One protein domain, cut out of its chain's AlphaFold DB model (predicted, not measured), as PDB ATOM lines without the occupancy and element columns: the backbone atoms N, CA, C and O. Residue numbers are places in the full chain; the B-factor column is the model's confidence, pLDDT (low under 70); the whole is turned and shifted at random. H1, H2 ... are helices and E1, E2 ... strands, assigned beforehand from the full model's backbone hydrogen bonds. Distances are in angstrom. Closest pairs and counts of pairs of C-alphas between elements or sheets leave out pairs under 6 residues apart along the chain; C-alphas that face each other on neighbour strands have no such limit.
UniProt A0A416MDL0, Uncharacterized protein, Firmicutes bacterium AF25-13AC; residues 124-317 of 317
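This is residues 124 to 317 of the 317 residues of an uncharacterized protein of Firmicutes bacterium AF25-13AC (UniProt A0A416MDL0). What would one see first? One long, kinked helix, H2, runs through the middle along the longest axis, with H1 and H10 packed on it toward one end and H3, H4, H5 and the small hairpin E1 and E2 grouped toward the other. H6 and H9 also pack on H2, and H8 packs on H6. What is it made of? The printed part has 194 residues with ten named helices and two named strands, in the order H1 to H5, E1, E2, H6 to H10; it is mostly helix, the helix packing is mostly crossed, and the one sheet, E1 - E2, is antiparallel. It is compact, with a radius of gyration of the C-alphas of 18.7 A, and elongated, spanning 61 by 34 by 33 A.

What does the first helix touch? H1, residues 128 to 145, touches the hub H2, residues 151 to 180, opposite ways at a steep tilt of 46 degrees; their closest C-alphas, Ala 135 and Ala 153, are 4.1 A apart. H2 has a kink of 33 degrees near residue 158. What comes next? H4, residues 207 to 220, touches H3, residues 186 to 196, with closest C-alphas Leu 214 and Val 191 at 7.1 A, and H5, residues 228 to 235, with Lys 208 and Thr 235 at 4.5 A. H5 touches H2, about perpendicular at 83 degrees, with closest C-alphas Leu 234 and Gln 170 at 5.2 A. E1, residues 237 to 240, and E2, residues 243 to 246, form an antiparallel hairpin with N 238 and O 245 within hydrogen-bond range at 2.9 A. And after the hairpin? H6, residues 249 to 252, touches H2 and H8, residues 264 to 276, with closest C-alphas Leu 249 and Glu 162 at 5.0 A and Gly 250 and Ile 275 at 6.0 A; H7, residues 256 to 261, only just touches H5, with 3 pairs of C-alphas within 8 A, the closest Phe 257 and Asn 230 at 7.2 A. H9, residues 279 to 285, touches H2, with closest C-alphas Arg 280 and Pro 158 at 6.1 A. H10, residues 296 to 310, touches H2 the same way at a shallow tilt of 21 degrees, with closest C-alphas Leu 306 and Ile 161 at 5.5 A. How do the helix backbones stand? Every O i to N i+4 pair is within hydrogen-bond range in H1, H5, H7, H9 and H10, against 24 of 26 in H2, 5 of 7 in H3, 8 of 10 in H4 and 8 of 9 in H8; H6 is too short for such a pair.

Where does H1 begin? C-alpha 128 is at (-35.611, 5.836, 20.322), and H1 is 25.7 A long. Where are the other long helices? H2 runs 44.8 A from C-alpha 151 at (-25.997, 19.817, 23.895); H4 is 20.0 A long, and H10 runs 21.0 A to C-alpha 310 at (-31.854, -0.593, 30.833).

How large is it? The two C-alphas farthest apart, Glu 186 and Thr 290, are 61.3 A apart. Is it continuous and confident? The printed part has no cut and no long link. The pLDDT is under 70 in 14 residues: 124 to 125, 198 to 204, 242 and 287 to 290.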
ATOM      1  N   LEU A 124     -42.365   1.230  19.048       53.91
ATOM      2  CA  LEU A 124     -42.730   1.198  17.621       53.91
ATOM      3  C   LEU A 124     -43.122   2.563  17.028       53.91
ATOM      4  O   LEU A 124     -43.144   2.709  15.813       53.91
ATOM      5  N   ALA A 125     -43.468   3.551  17.862       67.75
ATOM      6  CA  ALA A 125     -43.963   4.847  17.385       67.75
ATOM      7  C   ALA A 125     -42.853   5.881  17.129       67.75
ATOM      8  O   ALA A 125     -43.045   6.801  16.340       67.75
ATOM      9  N   ILE A 126     -41.722   5.757  17.827       75.12
ATOM     10  CA  ILE A 126     -40.572   6.664  17.754       75.12
ATOM     11  C   ILE A 126     -39.327   5.783  17.783       75.12
ATOM     12  O   ILE A 126     -39.207   4.951  18.681       75.12
ATOM     13  N   ASP A 127     -38.404   5.986  16.843       82.44
ATOM     14  CA  ASP A 127     -37.111   5.302  16.848       82.44
ATOM     15  C   ASP A 127     -36.204   5.890  17.943       82.44
ATOM     16  O   ASP A 127     -35.349   6.748  17.715       82.44
ATOM     17  N   TYR A 128     -36.424   5.437  19.178       84.81
ATOM     18  CA  TYR A 128     -35.611   5.836  20.322       84.81
ATOM     19  C   TYR A 128     -34.153   5.373  20.199       84.81
ATOM     20  O   TYR A 128     -33.288   5.978  20.830       84.81
ATOM     21  N   ASN A 129     -33.857   4.375  19.359       87.25
ATOM     22  CA  ASN A 129     -32.487   3.940  19.092       87.25
ATOM     23  C   ASN A 129     -31.747   4.959  18.216       87.25
ATOM     24  O   ASN A 129     -30.564   5.213  18.429       87.25
ATOM     25  N   GLU A 130     -32.414   5.565  17.227       90.25
ATOM     26  CA  GLU A 130     -31.846   6.696  16.480       90.25
ATOM     27  C   GLU A 130     -31.583   7.891  17.405       90.25
ATOM     28  O   GLU A 130     -30.494   8.464  17.387       90.25
ATOM     29  N   ILE A 131     -32.558   8.235  18.250       91.69
ATOM     30  CA  ILE A 131     -32.443   9.345  19.203       91.69
ATOM     31  C   ILE A 131     -31.278   9.117  20.179       91.69
ATOM     32  O   ILE A 131     -30.471  10.022  20.398       91.69
ATOM     33  N   TYR A 132     -31.162   7.906  20.730       94.38
ATOM     34  CA  TYR A 132     -30.054   7.515  21.596       94.38
ATOM     35  C   TYR A 132     -28.701   7.631  20.890       94.38
ATOM     36  O   TYR A 132     -27.781   8.231  21.440       94.38
ATOM     37  N   ARG A 133     -28.579   7.112  19.660       94.31
ATOM     38  CA  ARG A 133     -27.329   7.186  18.889       94.31
ATOM     39  C   ARG A 133     -26.884   8.626  18.658       94.31
ATOM     40  O   ARG A 133     -25.720   8.922  18.887       94.31
ATOM     41  N   LYS A 134     -27.801   9.536  18.316       95.38
ATOM     42  CA  LYS A 134     -27.471  10.965  18.159       95.38
ATOM     43  C   LYS A 134     -27.009  11.613  19.463       95.38
ATOM     44  O   LYS A 134     -26.057  12.385  19.455       95.38
ATOM     45  N   ALA A 135     -27.658  11.292  20.584       96.38
ATOM     46  CA  ALA A 135     -27.202  11.749  21.897       96.38
ATOM     47  C   ALA A 135     -25.805  11.195  22.232       96.38
ATOM     48  O   ALA A 135     -24.969  11.912  22.774       96.38
ATOM     49  N   MET A 136     -25.542   9.931  21.893       96.81
ATOM     50  CA  MET A 136     -24.251   9.287  22.121       96.81
ATOM     51  C   MET A 136     -23.138   9.896  21.265       96.81
ATOM     52  O   MET A 136     -22.053  10.150  21.776       96.81
ATOM     53  N   GLU A 137     -23.397  10.158  19.983       96.25
ATOM     54  CA  GLU A 137     -22.451  10.805  19.066       96.25
ATOM     55  C   GLU A 137     -22.038  12.195  19.570       96.25
ATOM     56  O   GLU A 137     -20.848  12.496  19.627       96.25
ATOM     57  N   ASP A 138     -23.010  13.006  19.998       97.12
ATOM     58  CA  ASP A 138     -22.794  14.329  20.596       97.12
ATOM     59  C   ASP A 138     -21.952  14.248  21.881       97.12
ATOM     60  O   ASP A 138     -20.984  14.988  22.054       97.12
ATOM     61  N   TYR A 139     -22.255  13.288  22.756       97.75
ATOM     62  CA  TYR A 139     -21.505  13.075  23.993       97.75
ATOM     63  C   TYR A 139     -20.077  12.575  23.757       97.75
ATOM     64  O   TYR A 139     -19.142  13.077  24.377       97.75
ATOM     65  N   ILE A 140     -19.884  11.616  22.846       97.06
ATOM     66  CA  ILE A 140     -18.555  11.118  22.469       97.06
ATOM     67  C   ILE A 140     -17.731  12.238  21.836       97.06
ATOM     68  O   ILE A 140     -16.560  12.382  22.181       97.06
ATOM     69  N   ALA A 141     -18.327  13.042  20.950       96.44
ATOM     70  CA  ALA A 141     -17.649  14.192  20.362       96.44
ATOM     71  C   ALA A 141     -17.134  15.124  21.464       96.44
ATOM     72  O   ALA A 141     -15.934  15.394  21.504       96.44
ATOM     73  N   ALA A 142     -17.995  15.495  22.416       95.88
ATOM     74  CA  ALA A 142     -17.611  16.358  23.526       95.88
ATOM     75  C   ALA A 142     -16.533  15.734  24.434       95.88
ATOM     76  O   ALA A 142     -15.588  16.414  24.841       95.88
ATOM     77  N   LEU A 143     -16.617  14.425  24.707       94.75
ATOM     78  CA  LEU A 143     -15.594  13.688  25.457       94.75
ATOM     79  C   LEU A 143     -14.226  13.703  24.760       94.75
ATOM     80  O   LEU A 143     -13.204  13.816  25.436       94.75
ATOM     81  N   VAL A 144     -14.196  13.559  23.433       93.62
ATOM     82  CA  VAL A 144     -12.958  13.469  22.640       93.62
ATOM     83  C   VAL A 144     -12.334  14.842  22.408       93.62
ATOM     84  O   VAL A 144     -11.113  14.977  22.493       93.62
ATOM     85  N   THR A 145     -13.141  15.863  22.117       93.31
ATOM     86  CA  THR A 145     -12.651  17.226  21.858       93.31
ATOM     87  C   THR A 145     -12.354  18.004  23.140       93.31
ATOM     88  O   THR A 145     -11.670  19.026  23.088       93.31
ATOM     89  N   GLY A 146     -12.820  17.514  24.295       90.94
ATOM     90  CA  GLY A 146     -12.705  18.214  25.573       90.94
ATOM     91  C   GLY A 146     -13.676  19.390  25.694       90.94
ATOM     92  O   GLY A 146     -13.436  20.305  26.485       90.94
ATOM     93  N   GLU A 147     -14.755  19.385  24.907       91.75
ATOM     94  CA  GLU A 147     -15.819  20.377  25.015       91.75
ATOM     95  C   GLU A 147     -16.538  20.275  26.361       91.75
ATOM     96  O   GLU A 147     -16.636  19.223  26.998       91.75
ATOM     97  N   GLN A 148     -17.053  21.415  26.813       89.31
ATOM     98  CA  GLN A 148     -17.753  21.502  28.091       89.31
ATOM     99  C   GLN A 148     -19.195  21.001  28.002       89.31
ATOM    100  O   GLN A 148     -19.788  20.707  29.041       89.31
ATOM    101  N   HIS A 149     -19.747  20.884  26.789       93.44
ATOM    102  CA  HIS A 149     -21.173  20.678  26.559       93.44
ATOM    103  C   HIS A 149     -21.451  19.486  25.655       93.44
ATOM    104  O   HIS A 149     -20.853  19.358  24.596       93.44
ATOM    105  N   ALA A 150     -22.431  18.675  26.048       93.25
ATOM    106  CA  ALA A 150     -23.074  17.694  25.177       93.25
ATOM    107  C   ALA A 150     -24.528  18.142  24.977       93.25
ATOM    108  O   ALA A 150     -25.425  17.764  25.739       93.25
ATOM    109  N   VAL A 151     -24.738  19.070  24.039       93.38
ATOM    110  CA  VAL A 151     -25.997  19.817  23.895       93.38
ATOM    111  C   VAL A 151     -27.140  18.884  23.518       93.38
ATOM    112  O   VAL A 151     -28.145  18.823  24.226       93.38
ATOM    113  N   THR A 152     -26.983  18.123  22.434       95.00
ATOM    114  CA  THR A 152     -28.019  17.199  21.953       95.00
ATOM    115  C   THR A 152     -28.346  16.166  23.025       95.00
ATOM    116  O   THR A 152     -29.522  15.920  23.311       95.00
ATOM    117  N   ALA A 153     -27.315  15.608  23.665       95.69
ATOM    118  CA  ALA A 153     -27.482  14.647  24.746       95.69
ATOM    119  C   ALA A 153     -28.287  15.238  25.914       95.69
ATOM    120  O   ALA A 153     -29.254  14.626  26.372       95.69
ATOM    121  N   SER A 154     -27.951  16.457  26.342       95.00
ATOM    122  CA  SER A 154     -28.587  17.127  27.483       95.00
ATOM    123  C   SER A 154     -30.096  17.320  27.298       95.00
ATOM    124  O   SER A 154     -30.866  17.121  28.236       95.00
ATOM    125  N   PHE A 155     -30.549  17.651  26.084       94.06
ATOM    126  CA  PHE A 155     -31.979  17.829  25.793       94.06
ATOM    127  C   PHE A 155     -32.750  16.507  25.686       94.06
ATOM    128  O   PHE A 155     -33.936  16.436  26.019       94.06
ATOM    129  N   VAL A 156     -32.094  15.453  25.206       93.88
ATOM    130  CA  VAL A 156     -32.746  14.189  24.853       93.88
ATOM    131  C   VAL A 156     -32.811  13.215  26.029       93.88
ATOM    132  O   VAL A 156     -33.847  12.577  26.247       93.88
ATOM    133  N   LEU A 157     -31.728  13.104  26.801       95.69
ATOM    134  CA  LEU A 157     -31.576  12.094  27.850       95.69
ATOM    135  C   LEU A 157     -32.694  12.095  28.908       95.69
ATOM    136  O   LEU A 157     -33.164  11.002  29.230       95.69
ATOM    137  N   PRO A 158     -33.217  13.242  29.398       94.38
ATOM    138  CA  PRO A 158     -34.330  13.229  30.351       94.38
ATOM    139  C   PRO A 158     -35.564  12.485  29.826       94.38
ATOM    140  O   PRO A 158     -36.269  11.822  30.588       94.38
ATOM    141  N   SER A 159     -35.823  12.573  28.517       91.19
ATOM    142  CA  SER A 159     -36.937  11.865  27.883       91.19
ATOM    143  C   SER A 159     -36.651  10.370  27.765       91.19
ATOM    144  O   SER A 159     -37.540   9.569  28.043       91.19
ATOM    145  N   LEU A 160     -35.422   9.980  27.403       93.25
ATOM    146  CA  LEU A 160     -35.022   8.568  27.337       93.25
ATOM    147  C   LEU A 160     -35.109   7.893  28.710       93.25
ATOM    148  O   LEU A 160     -35.647   6.795  28.807       93.25
ATOM    149  N   ILE A 161     -34.673   8.578  29.768       95.00
ATOM    150  CA  ILE A 161     -34.741   8.094  31.153       95.00
ATOM    151  C   ILE A 161     -36.193   7.939  31.612       95.00
ATOM    152  O   ILE A 161     -36.551   6.903  32.166       95.00
ATOM    153  N   GLU A 162     -37.066   8.918  31.334       92.81
ATOM    154  CA  GLU A 162     -38.499   8.806  31.647       92.81
ATOM    155  C   GLU A 162     -39.143   7.591  30.961       92.81
ATOM    156  O   GLU A 162     -39.936   6.875  31.579       92.81
ATOM    157  N   GLN A 163     -38.793   7.337  29.695       89.38
ATOM    158  CA  GLN A 163     -39.295   6.177  28.959       89.38
ATOM    159  C   GLN A 163     -38.726   4.859  29.487       89.38
ATOM    160  O   GLN A 163     -39.503   3.936  29.736       89.38
ATOM    161  N   GLY A 164     -37.407   4.778  29.685       91.19
ATOM    162  CA  GLY A 164     -36.724   3.589  30.193       91.19
ATOM    163  C   GLY A 164     -37.246   3.192  31.569       91.19
ATOM    164  O   GLY A 164     -37.694   2.063  31.755       91.19
ATOM    165  N   LEU A 165     -37.311   4.148  32.500       93.75
ATOM    166  CA  LEU A 165     -37.806   3.907  33.854       93.75
ATOM    167  C   LEU A 165     -39.281   3.492  33.852       93.75
ATOM    168  O   LEU A 165     -39.677   2.575  34.571       93.75
ATOM    169  N   GLY A 166     -40.103   4.154  33.030       92.44
ATOM    170  CA  GLY A 166     -41.518   3.826  32.894       92.44
ATOM    171  C   GLY A 166     -41.746   2.403  32.389       92.44
ATOM    172  O   GLY A 166     -42.593   1.699  32.935       92.44
ATOM    173  N   MET A 167     -40.975   1.971  31.387       89.56
ATOM    174  CA  MET A 167     -41.033   0.608  30.854       89.56
ATOM    175  C   MET A 167     -40.519  -0.417  31.865       89.56
ATOM    176  O   MET A 167     -41.178  -1.427  32.087       89.56
ATOM    177  N   ALA A 168     -39.385  -0.148  32.511       91.62
ATOM    178  CA  ALA A 168     -38.787  -1.072  33.464       91.62
ATOM    179  C   ALA A 168     -39.701  -1.314  34.682       91.62
ATOM    180  O   ALA A 168     -39.968  -2.464  35.032       91.62
ATOM    181  N   LEU A 169     -40.283  -0.254  35.262       94.56
ATOM    182  CA  LEU A 169     -41.250  -0.376  36.361       94.56
ATOM    183  C   LEU A 169     -42.542  -1.086  35.932       94.56
ATOM    184  O   LEU A 169     -43.053  -1.924  36.673       94.56
ATOM    185  N   GLN A 170     -43.071  -0.777  34.744       92.81
ATOM    186  CA  GLN A 170     -44.264  -1.444  34.213       92.81
ATOM    187  C   GLN A 170     -44.019  -2.944  34.008       92.81
ATOM    188  O   GLN A 170     -44.827  -3.751  34.464       92.81
ATOM    189  N   ASN A 171     -42.902  -3.319  33.377       90.25
ATOM    190  CA  ASN A 171     -42.528  -4.715  33.140       90.25
ATOM    191  C   ASN A 171     -42.335  -5.473  34.453       90.25
ATOM    192  O   ASN A 171     -42.823  -6.591  34.599       90.25
ATOM    193  N   ARG A 172     -41.673  -4.848  35.432       92.25
ATOM    194  CA  ARG A 172     -41.455  -5.447  36.750       92.25
ATOM    195  C   ARG A 172     -42.776  -5.670  37.491       92.25
ATOM    196  O   ARG A 172     -43.005  -6.764  38.002       92.25
ATOM    197  N   MET A 173     -43.677  -4.682  37.490       94.62
ATOM    198  CA  MET A 173     -45.023  -4.829  38.061       94.62
ATOM    199  C   MET A 173     -45.805  -5.945  37.368       94.62
ATOM    200  O   MET A 173     -46.385  -6.797  38.041       94.62
ATOM    201  N   LEU A 174     -45.797  -5.949  36.035       93.00
ATOM    202  CA  LEU A 174     -46.478  -6.941  35.214       93.00
ATOM    203  C   LEU A 174     -46.000  -8.356  35.561       93.00
ATOM    204  O   LEU A 174     -46.819  -9.207  35.895       93.00
ATOM    205  N   PHE A 175     -44.686  -8.583  35.558       90.81
ATOM    206  CA  PHE A 175     -44.099  -9.888  35.853       90.81
ATOM    207  C   PHE A 175     -44.424 -10.360  37.276       90.81
ATOM    208  O   PHE A 175     -44.911 -11.479  37.452       90.81
ATOM    209  N   LYS A 176     -44.248  -9.498  38.290       92.56
ATOM    210  CA  LYS A 176     -44.559  -9.843  39.690       92.56
ATOM    211  C   LYS A 176     -46.032 -10.196  39.880       92.56
ATOM    212  O   LYS A 176     -46.327 -11.153  40.592       92.56
ATOM    213  N   CYS A 177     -46.942  -9.454  39.250       94.50
ATOM    214  CA  CYS A 177     -48.375  -9.732  39.347       94.50
ATOM    215  C   CYS A 177     -48.732 -11.052  38.658       94.50
ATOM    216  O   CYS A 177     -49.421 -11.869  39.259       94.50
ATOM    217  N   ILE A 178     -48.228 -11.290  37.440       92.94
ATOM    218  CA  ILE A 178     -48.498 -12.525  36.688       92.94
ATOM    219  C   ILE A 178     -48.015 -13.758  37.461       92.94
ATOM    220  O   ILE A 178     -48.750 -14.736  37.549       92.94
ATOM    221  N   MET A 179     -46.828 -13.707  38.072       90.81
ATOM    222  CA  MET A 179     -46.280 -14.826  38.854       90.81
ATOM    223  C   MET A 179     -47.052 -15.142  40.139       90.81
ATOM    224  O   MET A 179     -46.907 -16.234  40.681       90.81
ATOM    225  N   GLN A 180     -47.878 -14.216  40.626       93.62
ATOM    226  CA  GLN A 180     -48.719 -14.421  41.808       93.62
ATOM    227  C   GLN A 180     -50.146 -14.861  41.460       93.62
ATOM    228  O   GLN A 180     -50.916 -15.199  42.362       93.62
ATOM    229  N   LEU A 181     -50.521 -14.853  40.176       92.50
ATOM    230  CA  LEU A 181     -51.842 -15.293  39.750       92.50
ATOM    231  C   LEU A 181     -51.991 -16.806  39.916       92.50
ATOM    232  O   LEU A 181     -51.199 -17.586  39.398       92.50
ATOM    233  N   ASN A 182     -53.074 -17.204  40.576       88.12
ATOM    234  CA  ASN A 182     -53.509 -18.589  40.709       88.12
ATOM    235  C   ASN A 182     -54.994 -18.695  40.328       88.12
ATOM    236  O   ASN A 182     -55.707 -17.689  40.326       88.12
ATOM    237  N   ASP A 183     -55.450 -19.906  40.002       86.75
ATOM    238  CA  ASP A 183     -56.861 -20.216  39.723       86.75
ATOM    239  C   ASP A 183     -57.504 -19.287  38.674       86.75
ATOM    240  O   ASP A 183     -58.480 -18.569  38.926       86.75
ATOM    241  N   LEU A 184     -56.914 -19.281  37.474       89.38
ATOM    242  CA  LEU A 184     -57.383 -18.480  36.344       89.38
ATOM    243  C   LEU A 184     -58.422 -19.223  35.498       89.38
ATOM    244  O   LEU A 184     -58.196 -20.361  35.072       89.38
ATOM    245  N   ALA A 185     -59.531 -18.549  35.197       89.88
ATOM    246  CA  ALA A 185     -60.469 -18.969  34.165       89.88
ATOM    247  C   ALA A 185     -59.814 -18.882  32.778       89.88
ATOM    248  O   ALA A 185     -58.852 -18.143  32.569       89.88
ATOM    249  N   GLU A 186     -60.350 -19.611  31.800       88.31
ATOM    250  CA  GLU A 186     -59.758 -19.673  30.456       88.31
ATOM    251  C   GLU A 186     -59.690 -18.293  29.777       88.31
ATOM    252  O   GLU A 186     -58.702 -17.949  29.135       88.31
ATOM    253  N   GLU A 187     -60.698 -17.450  30.005       86.94
ATOM    254  CA  GLU A 187     -60.715 -16.064  29.525       86.94
ATOM    255  C   GLU A 187     -59.593 -15.214  30.139       86.94
ATOM    256  O   GLU A 187     -59.011 -14.379  29.451       86.94
ATOM    257  N   GLU A 188     -59.253 -15.440  31.412       89.50
ATOM    258  CA  GLU A 188     -58.190 -14.716  32.118       89.50
ATOM    259  C   GLU A 188     -56.804 -15.176  31.648       89.50
ATOM    260  O   GLU A 188     -55.904 -14.350  31.486       89.50
ATOM    261  N   LYS A 189     -56.642 -16.473  31.350       87.94
ATOM    262  CA  LYS A 189     -55.413 -17.013  30.748       87.94
ATOM    263  C   LYS A 189     -55.123 -16.372  29.393       87.94
ATOM    264  O   LYS A 189     -54.005 -15.920  29.169       87.94
ATOM    265  N   ASN A 190     -56.145 -16.227  28.547       85.88
ATOM    266  CA  ASN A 190     -56.014 -15.579  27.237       85.88
ATOM    267  C   ASN A 190     -55.574 -14.104  27.339       85.88
ATOM    268  O   ASN A 190     -55.002 -13.559  26.397       85.88
ATOM    269  N   VAL A 191     -55.845 -13.431  28.465       84.94
ATOM    270  CA  VAL A 191     -55.410 -12.042  28.698       84.94
ATOM    271  C   VAL A 191     -53.922 -11.967  29.053       84.94
ATOM    272  O   VAL A 191     -53.265 -11.001  28.665       84.94
ATOM    273  N   ILE A 192     -53.385 -12.958  29.772       88.00
ATOM    274  CA  ILE A 192     -51.982 -12.970  30.218       88.00
ATOM    275  C   ILE A 192     -51.032 -13.671  29.244       88.00
ATOM    276  O   ILE A 192     -49.853 -13.331  29.213       88.00
ATOM    277  N   GLU A 193     -51.526 -14.612  28.437       86.00
ATOM    278  CA  GLU A 193     -50.737 -15.398  27.480       86.00
ATOM    279  C   GLU A 193     -49.835 -14.535  26.571       86.00
ATOM    280  O   GLU A 193     -48.644 -14.844  26.472       86.00
ATOM    281  N   PRO A 194     -50.298 -13.391  26.015       84.56
ATOM    282  CA  PRO A 194     -49.449 -12.465  25.257       84.56
ATOM    283  C   PRO A 194     -48.198 -11.955  25.982       84.56
ATOM    284  O   PRO A 194     -47.264 -11.496  25.333       84.56
ATOM    285  N   PHE A 195     -48.200 -11.972  27.315       83.69
ATOM    286  CA  PHE A 195     -47.133 -11.440  28.165       83.69
ATOM    287  C   PHE A 195     -46.253 -12.540  28.771       83.69
ATOM    288  O   PHE A 195     -45.226 -12.235  29.373       83.69
ATOM    289  N   LEU A 196     -46.645 -13.810  28.617       79.50
ATOM    290  CA  LEU A 196     -45.866 -14.977  29.043       79.50
ATOM    291  C   LEU A 196     -44.855 -15.422  27.981       79.50
ATOM    292  O   LEU A 196     -43.850 -16.055  28.303       79.50
ATOM    293  N   HIS A 197     -45.115 -15.095  26.717       70.81
ATOM    294  CA  HIS A 197     -44.265 -15.462  25.592       70.81
ATOM    295  C   HIS A 197     -43.484 -14.244  25.100       70.81
ATOM    296  O   HIS A 197     -44.042 -13.171  24.900       70.81
ATOM    297  N   ASN A 198     -42.180 -14.414  24.867       57.25
ATOM    298  CA  ASN A 198     -41.284 -13.347  24.399       57.25
ATOM    299  C   ASN A 198     -41.434 -13.065  22.885       57.25
ATOM    300  O   ASN A 198     -40.542 -12.506  22.243       57.25
ATOM    301  N   ASP A 199     -42.551 -13.503  22.303       56.50
ATOM    302  CA  ASP A 199     -42.876 -13.276  20.907       56.50
ATOM    303  C   ASP A 199     -43.297 -11.821  20.716       56.50
ATOM    304  O   ASP A 199     -43.933 -11.207  21.573       56.50
ATOM    305  N   LYS A 200     -42.931 -11.243  19.569       59.16
ATOM    306  CA  LYS A 200     -43.281  -9.864  19.204       59.16
ATOM    307  C   LYS A 200     -44.792  -9.750  18.955       59.16
ATOM    308  O   LYS A 200     -45.234  -9.694  17.810       59.16
ATOM    309  N   MET A 201     -45.585  -9.720  20.021       62.50
ATOM    310  CA  MET A 201     -47.023  -9.493  19.962       62.50
ATOM    311  C   MET A 201     -47.311  -8.023  19.647       62.50
ATOM    312  O   MET A 201     -46.843  -7.103  20.320       62.50
ATOM    313  N   LEU A 202     -48.097  -7.802  18.594       62.44
ATOM    314  CA  LEU A 202     -48.577  -6.484  18.198       62.44
ATOM    315  C   LEU A 202     -49.938  -6.230  18.841       62.44
ATOM    316  O   LEU A 202     -50.943  -6.833  18.469       62.44
ATOM    317  N   PHE A 203     -49.982  -5.288  19.780       69.12
ATOM    318  CA  PHE A 203     -51.240  -4.788  20.318       69.12
ATOM    319  C   PHE A 203     -51.755  -3.646  19.437       69.12
ATOM    320  O   PHE A 203     -51.146  -2.584  19.364       69.12
ATOM    321  N   TYR A 204     -52.910  -3.843  18.798       68.44
ATOM    322  CA  TYR A 204     -53.578  -2.808  17.990       68.44
ATOM    323  C   TYR A 204     -54.317  -1.747  18.835       68.44
ATOM    324  O   TYR A 204     -54.914  -0.820  18.289       68.44
ATOM    325  N   GLY A 205     -54.311  -1.887  20.164       72.75
ATOM    326  CA  GLY A 205     -54.931  -0.960  21.110       72.75
ATOM    327  C   GLY A 205     -53.939   0.032  21.720       72.75
ATOM    328  O   GLY A 205     -52.725  -0.151  21.663       72.75
ATOM    329  N   THR A 206     -54.461   1.088  22.351       80.94
ATOM    330  CA  THR A 206     -53.624   1.983  23.170       80.94
ATOM    331  C   THR A 206     -53.038   1.231  24.365       80.94
ATOM    332  O   THR A 206     -53.676   0.311  24.876       80.94
ATOM    333  N   GLU A 207     -51.874   1.669  24.859       84.88
ATOM    334  CA  GLU A 207     -51.265   1.136  26.089       84.88
ATOM    335  C   GLU A 207     -52.291   1.042  27.224       84.88
ATOM    336  O   GLU A 207     -52.465  -0.020  27.816       84.88
ATOM    337  N   LYS A 208     -53.046   2.126  27.447       87.12
ATOM    338  CA  LYS A 208     -54.109   2.167  28.448       87.12
ATOM    339  C   LYS A 208     -55.125   1.048  28.236       87.12
ATOM    340  O   LYS A 208     -55.417   0.311  29.165       87.12
ATOM    341  N   TYR A 209     -55.668   0.927  27.027       86.19
ATOM    342  CA  TYR A 209     -56.715  -0.051  26.732       86.19
ATOM    343  C   TYR A 209     -56.245  -1.493  26.962       86.19
ATOM    344  O   TYR A 209     -56.977  -2.296  27.537       86.19
ATOM    345  N   THR A 210     -55.021  -1.811  26.535       85.31
ATOM    346  CA  THR A 210     -54.433  -3.142  26.709       85.31
ATOM    347  C   THR A 210     -54.181  -3.443  28.187       85.31
ATOM    348  O   THR A 210     -54.600  -4.482  28.693       85.31
ATOM    349  N   MET A 211     -53.551  -2.512  28.900       91.12
ATOM    350  CA  MET A 211     -53.108  -2.722  30.279       91.12
ATOM    351  C   MET A 211     -54.227  -2.563  31.316       91.12
ATOM    352  O   MET A 211     -54.133  -3.118  32.405       91.12
ATOM    353  N   GLU A 212     -55.312  -1.847  31.006       91.56
ATOM    354  CA  GLU A 212     -56.446  -1.664  31.923       91.56
ATOM    355  C   GLU A 212     -57.151  -2.993  32.232       91.56
ATOM    356  O   GLU A 212     -57.595  -3.206  33.362       91.56
ATOM    357  N   LYS A 213     -57.208  -3.921  31.266       90.38
ATOM    358  CA  LYS A 213     -57.746  -5.271  31.498       90.38
ATOM    359  C   LYS A 213     -56.893  -6.054  32.495       90.38
ATOM    360  O   LYS A 213     -57.440  -6.637  33.426       90.38
ATOM    361  N   LEU A 214     -55.570  -6.014  32.330       92.75
ATOM    362  CA  LEU A 214     -54.626  -6.642  33.255       92.75
ATOM    363  C   LEU A 214     -54.700  -6.017  34.646       92.75
ATOM    364  O   LEU A 214     -54.762  -6.737  35.634       92.75
ATOM    365  N   TYR A 215     -54.763  -4.686  34.726       94.38
ATOM    366  CA  TYR A 215     -54.894  -3.982  35.999       94.38
ATOM    367  C   TYR A 215     -56.126  -4.447  36.781       94.38
ATOM    368  O   TYR A 215     -56.020  -4.775  37.962       94.38
ATOM    369  N   ARG A 216     -57.291  -4.517  36.120       94.00
ATOM    370  CA  ARG A 216     -58.533  -4.994  36.747       94.00
ATOM    371  C   ARG A 216     -58.400  -6.435  37.227       94.00
ATOM    372  O   ARG A 216     -58.695  -6.689  38.388       94.00
ATOM    373  N   LEU A 217     -57.868  -7.325  36.387       94.12
ATOM    374  CA  LEU A 217     -57.615  -8.718  36.760       94.12
ATOM    375  C   LEU A 217     -56.706  -8.818  37.995       94.12
ATOM    376  O   LEU A 217     -57.017  -9.538  38.939       94.12
ATOM    377  N   PHE A 218     -55.603  -8.066  38.027       95.88
ATOM    378  CA  PHE A 218     -54.663  -8.090  39.149       95.88
ATOM    379  C   PHE A 218     -55.285  -7.579  40.454       95.88
ATOM    380  O   PHE A 218     -55.020  -8.128  41.524       95.88
ATOM    381  N   VAL A 219     -56.134  -6.553  40.371       95.88
ATOM    382  CA  VAL A 219     -56.882  -6.031  41.521       95.88
ATOM    383  C   VAL A 219     -57.936  -7.031  41.999       95.88
ATOM    384  O   VAL A 219     -58.045  -7.272  43.200       95.88
ATOM    385  N   GLU A 220     -58.693  -7.636  41.082       94.88
ATOM    386  CA  GLU A 220     -59.745  -8.615  41.389       94.88
ATOM    387  C   GLU A 220     -59.179  -9.886  42.031       94.88
ATOM    388  O   GLU A 220     -59.746 -10.397  42.995       94.88
ATOM    389  N   LYS A 221     -58.022 -10.358  41.553       94.31
ATOM    390  CA  LYS A 221     -57.298 -11.508  42.118       94.31
ATOM    391  C   LYS A 221     -56.490 -11.160  43.372       94.31
ATOM    392  O   LYS A 221     -55.860 -12.038  43.953       94.31
ATOM    393  N   GLY A 222     -56.494  -9.894  43.797       94.19
ATOM    394  CA  GLY A 222     -55.824  -9.438  45.014       94.19
ATOM    395  C   GLY A 222     -54.293  -9.423  44.949       94.19
ATOM    396  O   GLY A 222     -53.660  -9.218  45.983       94.19
ATOM    397  N   VAL A 223     -53.693  -9.603  43.767       95.69
ATOM    398  CA  VAL A 223     -52.228  -9.584  43.571       95.69
ATOM    399  C   VAL A 223     -51.673  -8.165  43.408       95.69
ATOM    400  O   VAL A 223     -50.473  -7.947  43.536       95.69
ATOM    401  N   LEU A 224     -52.542  -7.173  43.167       95.69
ATOM    402  CA  LEU A 224     -52.174  -5.761  43.093       95.69
ATOM    403  C   LEU A 224     -53.157  -4.892  43.882       95.69
ATOM    404  O   LEU A 224     -54.374  -4.988  43.730       95.69
ATOM    405  N   LYS A 225     -52.634  -3.983  44.713       94.69
ATOM    406  CA  LYS A 225     -53.470  -3.018  45.444       94.69
ATOM    407  C   LYS A 225     -54.132  -2.046  44.467       94.69
ATOM    408  O   LYS A 225     -53.449  -1.481  43.611       94.69
ATOM    409  N   ASN A 226     -55.424  -1.781  44.665       94.19
ATOM    410  CA  ASN A 226     -56.157  -0.789  43.883       94.19
ATOM    411  C   ASN A 226     -55.758   0.637  44.293       94.19
ATOM    412  O   ASN A 226     -56.342   1.219  45.211       94.19
ATOM    413  N   THR A 227     -54.738   1.188  43.638       91.94
ATOM    414  CA  THR A 227     -54.249   2.544  43.894       91.94
ATOM    415  C   THR A 227     -54.069   3.311  42.583       91.94
ATOM    416  O   THR A 227     -53.708   2.716  41.566       91.94
ATOM    417  N   PRO A 228     -54.263   4.645  42.590       90.31
ATOM    418  CA  PRO A 228     -54.015   5.471  41.408       90.31
ATOM    419  C   PRO A 228     -52.589   5.350  40.859       90.31
ATOM    420  O   PRO A 228     -52.387   5.466  39.652       90.31
ATOM    421  N   ASP A 229     -51.612   5.114  41.736       90.88
ATOM    422  CA  ASP A 229     -50.205   4.968  41.362       90.88
ATOM    423  C   ASP A 229     -49.972   3.663  40.604       90.88
ATOM    424  O   ASP A 229     -49.373   3.683  39.530       90.88
ATOM    425  N   ASN A 230     -50.505   2.546  41.109       94.06
ATOM    426  CA  ASN A 230     -50.386   1.246  40.450       94.06
ATOM    427  C   ASN A 230     -51.093   1.249  39.091       94.06
ATOM    428  O   ASN A 230     -50.529   0.792  38.096       94.06
ATOM    429  N   GLU A 231     -52.291   1.837  39.025       94.19
ATOM    430  CA  GLU A 231     -53.008   2.019  37.763       94.19
ATOM    431  C   GLU A 231     -52.186   2.870  36.784       94.19
ATOM    432  O   GLU A 231     -52.035   2.500  35.621       94.19
ATOM    433  N   MET A 232     -51.612   3.992  37.233       94.25
ATOM    434  CA  MET A 232     -50.790   4.871  36.394       94.25
ATOM    435  C   MET A 232     -49.520   4.176  35.886       94.25
ATOM    436  O   MET A 232     -49.164   4.364  34.723       94.25
ATOM    437  N   ILE A 233     -48.826   3.403  36.726       93.75
ATOM    438  CA  ILE A 233     -47.607   2.682  36.329       93.75
ATOM    439  C   ILE A 233     -47.940   1.656  35.248       93.75
ATOM    440  O   ILE A 233     -47.301   1.658  34.192       93.75
ATOM    441  N   LEU A 234     -48.974   0.841  35.484       93.25
ATOM    442  CA  LEU A 234     -49.323  -0.256  34.592       93.25
ATOM    443  C   LEU A 234     -50.003   0.219  33.306       93.25
ATOM    444  O   LEU A 234     -49.748  -0.346  32.254       93.25
ATOM    445  N   THR A 235     -50.840   1.255  33.348       91.25
ATOM    446  CA  THR A 235     -51.638   1.693  32.182       91.25
ATOM    447  C   THR A 235     -51.112   2.954  31.493       91.25
ATOM    448  O   THR A 235     -51.660   3.396  30.480       91.25
ATOM    449  N   GLY A 236     -50.084   3.586  32.062       88.50
ATOM    450  CA  GLY A 236     -49.562   4.885  31.638       88.50
ATOM    451  C   GLY A 236     -50.417   6.084  32.079       88.50
ATOM    452  O   GLY A 236     -49.942   7.228  32.040       88.50
ATOM    453  N   VAL A 237     -51.669   5.867  32.511       89.56
ATOM    454  CA  VAL A 237     -52.564   6.935  32.969       89.56
ATOM    455  C   VAL A 237     -53.677   6.441  33.900       89.56
ATOM    456  O   VAL A 237     -54.481   5.605  33.522       89.56
ATOM    457  N   CYS A 238     -53.836   7.075  35.062       86.50
ATOM    458  CA  CYS A 238     -55.012   6.893  35.920       86.50
ATOM    459  C   CYS A 238     -56.012   8.052  35.728       86.50
ATOM    460  O   CYS A 238     -55.621   9.221  35.627       86.50
ATOM    461  N   LEU A 239     -57.316   7.755  35.680       80.25
ATOM    462  CA  LEU A 239     -58.382   8.766  35.654       80.25
ATOM    463  C   LEU A 239     -59.103   8.807  37.007       80.25
ATOM    464  O   LEU A 239     -59.972   7.986  37.281       80.25
ATOM    465  N   LYS A 240     -58.797   9.807  37.842       71.75
ATOM    466  CA  LYS A 240     -59.461  10.003  39.139       71.75
ATOM    467  C   LYS A 240     -60.463  11.156  39.050       71.75
ATOM    468  O   LYS A 240     -60.123  12.327  39.252       71.75
ATOM    469  N   GLY A 241     -61.712  10.834  38.717       73.81
ATOM    470  CA  GLY A 241     -62.764  11.830  38.482       73.81
ATOM    471  C   GLY A 241     -62.395  12.767  37.325       73.81
ATOM    472  O   GLY A 241     -62.151  12.310  36.214       73.81
ATOM    473  N   LYS A 242     -62.312  14.082  37.582       69.56
ATOM    474  CA  LYS A 242     -61.865  15.076  36.581       69.56
ATOM    475  C   LYS A 242     -60.339  15.172  36.427       69.56
ATOM    476  O   LYS A 242     -59.871  15.879  35.539       69.56
ATOM    477  N   ARG A 243     -59.547  14.534  37.298       78.00
ATOM    478  CA  ARG A 243     -58.080  14.641  37.280       78.00
ATOM    479  C   ARG A 243     -57.469  13.479  36.500       78.00
ATOM    480  O   ARG A 243     -57.668  12.318  36.848       78.00
ATOM    481  N   LYS A 244     -56.689  13.812  35.470       85.31
ATOM    482  CA  LYS A 244     -55.857  12.864  34.723       85.31
ATOM    483  C   LYS A 244     -54.499  12.757  35.402       85.31
ATOM    484  O   LYS A 244     -53.826  13.769  35.602       85.31
ATOM    485  N   LEU A 245     -54.095  11.539  35.739       86.31
ATOM    486  CA  LEU A 245     -52.777  11.261  36.268       86.31
ATOM    487  C   LEU A 245     -51.916  10.568  35.213       86.31
ATOM    488  O   LEU A 245     -52.110   9.390  34.958       86.31
ATOM    489  N   THR A 246     -50.983  11.288  34.594       88.38
ATOM    490  CA  THR A 246     -50.062  10.745  33.583       88.38
ATOM    491  C   THR A 246     -48.777  10.217  34.208       88.38
ATOM    492  O   THR A 246     -48.286  10.799  35.177       88.38
ATOM    493  N   ARG A 247     -48.208   9.165  33.612       90.19
ATOM    494  CA  ARG A 247     -46.898   8.611  33.970       90.19
ATOM    495  C   ARG A 247     -45.763   9.553  33.539       90.19
ATOM    496  O   ARG A 247     -45.273   9.461  32.422       90.19
ATOM    497  N   THR A 248     -45.391  10.482  34.416       91.12
ATOM    498  CA  THR A 248     -44.231  11.383  34.261       91.12
ATOM    499  C   THR A 248     -43.088  10.931  35.164       91.12
ATOM    500  O   THR A 248     -43.354  10.340  36.212       91.12
ATOM    501  N   LEU A 249     -41.844  11.301  34.852       91.62
ATOM    502  CA  LEU A 249     -40.658  10.920  35.630       91.62
ATOM    503  C   LEU A 249     -40.800  11.245  37.124       91.62
ATOM    504  O   LEU A 249     -40.712  10.358  37.964       91.62
ATOM    505  N   GLY A 250     -41.163  12.487  37.459       93.06
ATOM    506  CA  GLY A 250     -41.355  12.896  38.856       93.06
ATOM    507  C   GLY A 250     -42.494  12.173  39.587       93.06
ATOM    508  O   GLY A 250     -42.541  12.193  40.807       93.06
ATOM    509  N   ARG A 251     -43.424  11.522  38.879       92.94
ATOM    510  CA  ARG A 251     -44.481  10.714  39.512       92.94
ATOM    511  C   ARG A 251     -44.077   9.265  39.674       92.94
ATOM    512  O   ARG A 251     -44.444   8.663  40.670       92.94
ATOM    513  N   LEU A 252     -43.314   8.728  38.723       94.81
ATOM    514  CA  LEU A 252     -42.687   7.418  38.868       94.81
ATOM    515  C   LEU A 252     -41.798   7.401  40.112       94.81
ATOM    516  O   LEU A 252     -42.019   6.581  40.996       94.81
ATOM    517  N   LEU A 253     -40.892   8.375  40.230       95.81
ATOM    518  CA  LEU A 253     -39.943   8.495  41.344       95.81
ATOM    519  C   LEU A 253     -40.594   8.762  42.712       95.81
ATOM    520  O   LEU A 253     -39.964   8.529  43.735       95.81
ATOM    521  N   ASN A 254     -41.838   9.245  42.743       94.88
ATOM    522  CA  ASN A 254     -42.592   9.483  43.980       94.88
ATOM    523  C   ASN A 254     -43.645   8.400  44.261       94.88
ATOM    524  O   ASN A 254     -44.443   8.545  45.185       94.88
ATOM    525  N   SER A 255     -43.704   7.344  43.447       94.38
ATOM    526  CA  SER A 255     -44.670   6.266  43.644       94.38
ATOM    527  C   SER A 255     -44.209   5.296  44.732       94.38
ATOM    528  O   SER A 255     -43.015   5.008  44.873       94.38
ATOM    529  N   ASN A 256     -45.171   4.729  45.464       94.38
ATOM    530  CA  ASN A 256     -44.881   3.697  46.464       94.38
ATOM    531  C   ASN A 256     -44.189   2.483  45.831       94.38
ATOM    532  O   ASN A 256     -43.212   1.984  46.372       94.38
ATOM    533  N   PHE A 257     -44.646   2.063  44.647       94.56
ATOM    534  CA  PHE A 257     -44.061   0.924  43.943       94.56
ATOM    535  C   PHE A 257     -42.594   1.171  43.564       94.56
ATOM    536  O   PHE A 257     -41.755   0.313  43.798       94.56
ATOM    537  N   ALA A 258     -42.238   2.357  43.056       95.19
ATOM    538  CA  ALA A 258     -40.833   2.672  42.791       95.19
ATOM    539  C   ALA A 258     -39.983   2.656  44.072       95.19
ATOM    540  O   ALA A 258     -38.863   2.165  44.046       95.19
ATOM    541  N   SER A 259     -40.528   3.130  45.197       95.94
ATOM    542  CA  SER A 259     -39.840   3.090  46.498       95.94
ATOM    543  C   SER A 259     -39.613   1.659  47.003       95.94
ATOM    544  O   SER A 259     -38.590   1.347  47.618       95.94
ATOM    545  N   GLU A 260     -40.564   0.768  46.724       95.31
ATOM    546  CA  GLU A 260     -40.477  -0.653  47.053       95.31
ATOM    547  C   GLU A 260     -39.479  -1.388  46.145       95.31
ATOM    548  O   GLU A 260     -38.715  -2.201  46.659       95.31
ATOM    549  N   GLU A 261     -39.399  -1.059  44.852       95.62
ATOM    550  CA  GLU A 261     -38.605  -1.820  43.874       95.62
ATOM    551  C   GLU A 261     -37.205  -1.263  43.570       95.62
ATOM    552  O   GLU A 261     -36.315  -2.046  43.256       95.62
ATOM    553  N   ILE A 262     -36.986   0.054  43.620       98.00
ATOM    554  CA  ILE A 262     -35.695   0.680  43.277       98.00
ATOM    555  C   ILE A 262     -34.789   0.691  44.512       98.00
ATOM    556  O   ILE A 262     -35.251   0.939  45.632       98.00
ATOM    557  N   LEU A 263     -33.498   0.423  44.314       98.12
ATOM    558  CA  LEU A 263     -32.470   0.554  45.344       98.12
ATOM    559  C   LEU A 263     -32.461   1.982  45.924       98.12
ATOM    560  O   LEU A 263     -32.566   2.952  45.167       98.12
ATOM    561  N   PRO A 264     -32.350   2.141  47.255       97.56
ATOM    562  CA  PRO A 264     -32.475   3.450  47.893       97.56
ATOM    563  C   PRO A 264     -31.427   4.453  47.396       97.56
ATOM    564  O   PRO A 264     -31.760   5.619  47.209       97.56
ATOM    565  N   GLU A 265     -30.208   4.000  47.103       97.81
ATOM    566  CA  GLU A 265     -29.130   4.803  46.523       97.81
ATOM    567  C   GLU A 265     -29.529   5.445  45.189       97.81
ATOM    568  O   GLU A 265     -29.374   6.650  44.981       97.81
ATOM    569  N   TYR A 266     -30.079   4.635  44.284       98.19
ATOM    570  CA  TYR A 266     -30.516   5.078  42.965       98.19
ATOM    571  C   TYR A 266     -31.751   5.969  43.049       98.19
ATOM    572  O   TYR A 266     -31.833   6.977  42.343       98.19
ATOM    573  N   LEU A 267     -32.710   5.620  43.910       98.19
ATOM    574  CA  LEU A 267     -33.921   6.411  44.097       98.19
ATOM    575  C   LEU A 267     -33.592   7.806  44.634       98.19
ATOM    576  O   LEU A 267     -34.066   8.792  44.073       98.19
ATOM    577  N   ASP A 268     -32.750   7.887  45.663       97.81
ATOM    578  CA  ASP A 268     -32.302   9.143  46.261       97.81
ATOM    579  C   ASP A 268     -31.566  10.023  45.238       97.81
ATOM    580  O   ASP A 268     -31.909  11.196  45.058       97.81
ATOM    581  N   ALA A 269     -30.624   9.445  44.486       97.62
ATOM    582  CA  ALA A 269     -29.901  10.159  43.437       97.62
ATOM    583  C   ALA A 269     -30.838  10.675  42.330       97.62
ATOM    584  O   ALA A 269     -30.755  11.840  41.932       97.62
ATOM    585  N   MET A 270     -31.776   9.849  41.852       97.75
ATOM    586  CA  MET A 270     -32.749  10.255  40.833       97.75
ATOM    587  C   MET A 270     -33.728  11.321  41.343       97.75
ATOM    588  O   MET A 270     -34.078  12.229  40.587       97.75
ATOM    589  N   GLN A 271     -34.172  11.247  42.601       97.62
ATOM    590  CA  GLN A 271     -35.052  12.254  43.202       97.62
ATOM    591  C   GLN A 271     -34.338  13.603  43.333       97.62
ATOM    592  O   GLN A 271     -34.857  14.619  42.861       97.62
ATOM    593  N   LYS A 272     -33.109  13.611  43.858       96.56
ATOM    594  CA  LYS A 272     -32.268  14.811  43.902       96.56
ATOM    595  C   LYS A 272     -32.067  15.416  42.510       96.56
ATOM    596  O   LYS A 272     -32.265  16.614  42.312       96.56
ATOM    597  N   PHE A 273     -31.755  14.585  41.517       95.81
ATOM    598  CA  PHE A 273     -31.451  15.038  40.161       95.81
ATOM    599  C   PHE A 273     -32.687  15.534  39.386       95.81
ATOM    600  O   PHE A 273     -32.693  16.628  38.818       95.81
ATOM    601  N   PHE A 274     -33.775  14.766  39.355       95.44
ATOM    602  CA  PHE A 274     -34.934  15.084  38.513       95.44
ATOM    603  C   PHE A 274     -36.034  15.872  39.218       95.44
ATOM    604  O   PHE A 274     -36.812  16.537  38.532       95.44
ATOM    605  N   ILE A 275     -36.113  15.823  40.551       94.38
ATOM    606  CA  ILE A 275     -37.174  16.483  41.321       94.38
ATOM    607  C   ILE A 275     -36.636  17.737  42.004       94.38
ATOM    608  O   ILE A 275     -37.122  18.829  41.716       94.38
ATOM    609  N   GLU A 276     -35.623  17.608  42.865       93.88
ATOM    610  CA  GLU A 276     -35.099  18.749  43.633       93.88
ATOM    611  C   GLU A 276     -34.366  19.751  42.729       93.88
ATOM    612  O   GLU A 276     -34.692  20.947  42.686       93.88
ATOM    613  N   LEU A 277     -33.406  19.260  41.938       92.62
ATOM    614  CA  LEU A 277     -32.700  20.086  40.962       92.62
ATOM    615  C   LEU A 277     -33.603  20.484  39.796       92.62
ATOM    616  O   LEU A 277     -33.494  21.609  39.306       92.62
ATOM    617  N   ASN A 278     -34.555  19.620  39.429       91.94
ATOM    618  CA  ASN A 278     -35.470  19.832  38.311       91.94
ATOM    619  C   ASN A 278     -34.713  20.036  36.980       91.94
ATOM    620  O   ASN A 278     -35.066  20.898  36.169       91.94
ATOM    621  N   ILE A 279     -33.661  19.229  36.765       91.69
ATOM    622  CA  ILE A 279     -32.696  19.369  35.658       91.69
ATOM    623  C   ILE A 279     -33.387  19.476  34.296       91.69
ATOM    624  O   ILE A 279     -33.041  20.348  33.504       91.69
ATOM    625  N   ARG A 280     -34.427  18.671  34.046       90.44
ATOM    626  CA  ARG A 280     -35.203  18.729  32.797       90.44
ATOM    627  C   ARG A 280     -35.732  20.137  32.518       90.44
ATOM    628  O   ARG A 280     -35.557  20.644  31.417       90.44
ATOM    629  N   ASN A 281     -36.390  20.765  33.492       89.88
ATOM    630  CA  ASN A 281     -36.959  22.096  33.291       89.88
ATOM    631  C   ASN A 281     -35.867  23.167  33.240       89.88
ATOM    632  O   ASN A 281     -35.996  24.115  32.471       89.88
ATOM    633  N   CYS A 282     -34.779  23.010  34.000       89.88
ATOM    634  CA  CYS A 282     -33.634  23.914  33.922       89.88
ATOM    635  C   CYS A 282     -32.992  23.916  32.525       89.88
ATOM    636  O   CYS A 282     -32.761  24.994  31.988       89.88
ATOM    637  N   ILE A 283     -32.799  22.745  31.905       89.56
ATOM    638  CA  ILE A 283     -32.288  22.616  30.529       89.56
ATOM    639  C   ILE A 283     -33.289  23.193  29.516       89.56
ATOM    640  O   ILE A 283     -32.919  23.986  28.656       89.56
ATOM    641  N   MET A 284     -34.572  22.828  29.625       86.81
ATOM    642  CA  MET A 284     -35.594  23.207  28.637       86.81
ATOM    643  C   MET A 284     -35.954  24.694  28.639       86.81
ATOM    644  O   MET A 284     -36.364  25.226  27.609       86.81
ATOM    645  N   HIS A 285     -35.878  25.345  29.797       85.25
ATOM    646  CA  HIS A 285     -36.403  26.697  29.987       85.25
ATOM    647  C   HIS A 285     -35.342  27.708  30.435       85.25
ATOM    648  O   HIS A 285     -35.666  28.883  30.571       85.25
ATOM    649  N   GLY A 286     -34.097  27.280  30.676       76.31
ATOM    650  CA  GLY A 286     -33.018  28.170  31.112       76.31
ATOM    651  C   GLY A 286     -33.235  28.764  32.508       76.31
ATOM    652  O   GLY A 286     -32.748  29.849  32.795       76.31
ATOM    653  N   LEU A 287     -33.971  28.073  33.389       65.06
ATOM    654  CA  LEU A 287     -34.459  28.614  34.674       65.06
ATOM    655  C   LEU A 287     -33.381  28.802  35.760       65.06
ATOM    656  O   LEU A 287     -33.718  29.068  36.911       65.06
ATOM    657  N   GLY A 288     -32.097  28.619  35.451       62.09
ATOM    658  CA  GLY A 288     -31.022  28.785  36.423       62.09
ATOM    659  C   GLY A 288     -29.872  29.597  35.855       62.09
ATOM    660  O   GLY A 288     -28.922  29.045  35.320       62.09
ATOM    661  N   GLU A 289     -29.948  30.909  36.041       60.19
ATOM    662  CA  GLU A 289     -29.044  31.898  35.438       60.19
ATOM    663  C   GLU A 289     -27.575  31.776  35.884       60.19
ATOM    664  O   GLU A 289     -26.694  32.338  35.247       60.19
ATOM    665  N   THR A 290     -27.288  31.027  36.957       68.00
ATOM    666  CA  THR A 290     -25.939  30.944  37.553       68.00
ATOM    667  C   THR A 290     -25.291  29.559  37.483       68.00
ATOM    668  O   THR A 290     -24.309  29.305  38.183       68.00
ATOM    669  N   PHE A 291     -25.836  28.640  36.679       80.50
ATOM    670  CA  PHE A 291     -25.232  27.324  36.466       80.50
ATOM    671  C   PHE A 291     -25.356  26.857  35.018       80.50
ATOM    672  O   PHE A 291     -26.382  27.048  34.371       80.50
ATOM    673  N   ASP A 292     -24.314  26.188  34.542       86.00
ATOM    674  CA  ASP A 292     -24.272  25.596  33.214       86.00
ATOM    675  C   ASP A 292     -24.944  24.214  33.200       86.00
ATOM    676  O   ASP A 292     -24.327  23.184  33.470       86.00
ATOM    677  N   TYR A 293     -26.239  24.182  32.884       88.06
ATOM    678  CA  TYR A 293     -27.004  22.932  32.803       88.06
ATOM    679  C   TYR A 293     -26.688  22.081  31.566       88.06
ATOM    680  O   TYR A 293     -27.220  20.978  31.451       88.06
ATOM    681  N   LEU A 294     -25.837  22.565  30.656       90.06
ATOM    682  CA  LEU A 294     -25.342  21.791  29.517       90.06
ATOM    683  C   LEU A 294     -24.003  21.114  29.823       90.06
ATOM    684  O   LEU A 294     -23.451  20.440  28.951       90.06
ATOM    685  N   ASN A 295     -23.491  21.267  31.049       91.69
ATOM    686  CA  ASN A 295     -22.251  20.658  31.498       91.69
ATOM    687  C   ASN A 295     -22.228  19.150  31.201       91.69
ATOM    688  O   ASN A 295     -23.106  18.395  31.628       91.69
ATOM    689  N   ILE A 296     -21.174  18.701  30.523       95.56
ATOM    690  CA  ILE A 296     -20.960  17.303  30.132       95.56
ATOM    691  C   ILE A 296     -21.006  16.319  31.318       95.56
ATOM    692  O   ILE A 296     -21.371  15.161  31.140       95.56
ATOM    693  N   GLY A 297     -20.701  16.763  32.541       96.31
ATOM    694  CA  GLY A 297     -20.858  15.964  33.757       96.31
ATOM    695  C   GLY A 297     -22.318  15.610  34.061       96.31
ATOM    696  O   GLY A 297     -22.594  14.487  34.469       96.31
ATOM    697  N   LEU A 298     -23.273  16.510  33.794       96.50
ATOM    698  CA  LEU A 298     -24.703  16.191  33.908       96.50
ATOM    699  C   LEU A 298     -25.127  15.163  32.856       96.50
ATOM    700  O   LEU A 298     -25.889  14.247  33.165       96.50
ATOM    701  N   ALA A 299     -24.608  15.281  31.631       97.12
ATOM    702  CA  ALA A 299     -24.834  14.284  30.587       97.12
ATOM    703  C   ALA A 299     -24.255  12.916  30.981       97.12
ATOM    704  O   ALA A 299     -24.933  11.907  30.806       97.12
ATOM    705  N   ALA A 300     -23.060  12.877  31.583       98.12
ATOM    706  CA  ALA A 300     -22.451  11.645  32.079       98.12
ATOM    707  C   ALA A 300     -23.338  10.948  33.124       98.12
ATOM    708  O   ALA A 300     -23.615   9.760  32.989       98.12
ATOM    709  N   ILE A 301     -23.864  11.688  34.106       98.38
ATOM    710  CA  ILE A 301     -24.801  11.144  35.105       98.38
ATOM    711  C   ILE A 301     -26.045  10.565  34.426       98.38
ATOM    712  O   ILE A 301     -26.461   9.450  34.732       98.38
ATOM    713  N   MET A 302     -26.634  11.307  33.487       98.19
ATOM    714  CA  MET A 302     -27.837  10.870  32.783       98.19
ATOM    715  C   MET A 302     -27.599   9.623  31.917       98.19
ATOM    716  O   MET A 302     -28.458   8.745  31.886       98.19
ATOM    717  N   PHE A 303     -26.452   9.511  31.241       98.06
ATOM    718  CA  PHE A 303     -26.088   8.286  30.522       98.06
ATOM    719  C   PHE A 303     -25.939   7.103  31.465       98.06
ATOM    720  O   PHE A 303     -26.533   6.063  31.201       98.06
ATOM    721  N   GLN A 304     -25.213   7.283  32.572       98.06
ATOM    722  CA  GLN A 304     -25.014   6.220  33.549       98.06
ATOM    723  C   GLN A 304     -26.362   5.728  34.099       98.06
ATOM    724  O   GLN A 304     -26.658   4.544  34.009       98.06
ATOM    725  N   MET A 305     -27.240   6.647  34.524       97.50
ATOM    726  CA  MET A 305     -28.601   6.311  34.964       97.50
ATOM    727  C   MET A 305     -29.401   5.569  33.887       97.50
ATOM    728  O   MET A 305     -30.111   4.619  34.198       97.50
ATOM    729  N   LEU A 306     -29.324   6.003  32.625       97.00
ATOM    730  CA  LEU A 306     -30.038   5.350  31.527       97.00
ATOM    731  C   LEU A 306     -29.544   3.916  31.304       97.00
ATOM    732  O   LEU A 306     -30.372   3.030  31.099       97.00
ATOM    733  N   TRP A 307     -28.231   3.689  31.343       96.62
ATOM    734  CA  TRP A 307     -27.650   2.354  31.214       96.62
ATOM    735  C   TRP A 307     -28.079   1.457  32.373       96.62
ATOM    736  O   TRP A 307     -28.642   0.396  32.130       96.62
ATOM    737  N   ASP A 308     -27.965   1.940  33.610       96.44
ATOM    738  CA  ASP A 308     -28.334   1.167  34.802       96.44
ATOM    739  C   ASP A 308     -29.842   0.839  34.834       96.44
ATOM    740  O   ASP A 308     -30.255  -0.214  35.321       96.44
ATOM    741  N   ILE A 309     -30.693   1.715  34.281       94.81
ATOM    742  CA  ILE A 309     -32.130   1.448  34.093       94.81
ATOM    743  C   ILE A 309     -32.359   0.327  33.074       94.81
ATOM    744  O   ILE A 309     -33.197  -0.545  33.307       94.81
ATOM    745  N   VAL A 310     -31.675   0.377  31.927       90.62
ATOM    746  CA  VAL A 310     -31.854  -0.593  30.833       90.62
ATOM    747  C   VAL A 310     -31.320  -1.969  31.219       90.62
ATOM    748  O   VAL A 310     -31.955  -2.972  30.890       90.62
ATOM    749  N   ASP A 311     -30.219  -2.007  31.966       91.38
ATOM    750  CA  ASP A 311     -29.593  -3.234  32.462       91.38
ATOM    751  C   ASP A 311     -30.271  -3.772  33.737       91.38
ATOM    752  O   ASP A 311     -29.864  -4.797  34.276       91.38
ATOM    753  N   TYR A 312     -31.348  -3.119  34.197       92.19
ATOM    754  CA  TYR A 312     -32.103  -3.454  35.413       92.19
ATOM    755  C   TYR A 312     -31.276  -3.410  36.712       92.19
ATOM    756  O   TYR A 312     -31.768  -3.842  37.754       92.19
ATOM    757  N   GLU A 313     -30.083  -2.809  36.695       94.31
ATOM    758  CA  GLU A 313     -29.202  -2.689  37.863       94.31
ATOM    759  C   GLU A 313     -29.795  -1.809  38.971       94.31
ATOM    760  O   GLU A 313     -29.413  -1.927  40.127       94.31
ATOM    761  N   ILE A 314     -30.739  -0.916  38.662       96.44
ATOM    762  CA  ILE A 314     -31.323  -0.024  39.677       96.44
ATOM    763  C   ILE A 314     -32.314  -0.715  40.626       96.44
ATOM    764  O   ILE A 314     -32.766  -0.095  41.592       96.44
ATOM    765  N   PHE A 315     -32.741  -1.941  40.318       96.12
ATOM    766  CA  PHE A 315     -33.793  -2.627  41.063       96.12
ATOM    767  C   PHE A 315     -33.214  -3.538  42.139       96.12
ATOM    768  O   PHE A 315     -32.142  -4.106  41.989       96.12
ATOM    769  N   LYS A 316     -33.973  -3.710  43.221       92.56
ATOM    770  CA  LYS A 316     -33.738  -4.780  44.195       92.56
ATOM    771  C   LYS A 316     -33.983  -6.130  43.521       92.56
ATOM    772  O   LYS A 316     -34.807  -6.197  42.607       92.56
ATOM    773  N   ASP A 317     -33.332  -7.183  44.003       80.62
ATOM    774  CA  ASP A 317     -33.599  -8.552  43.548       80.62
ATOM    775  C   ASP A 317     -35.067  -8.955  43.765       80.62
ATOM    776  O   ASP A 317     -35.594  -8.802  44.896       80.62
TER     777      ASP A 317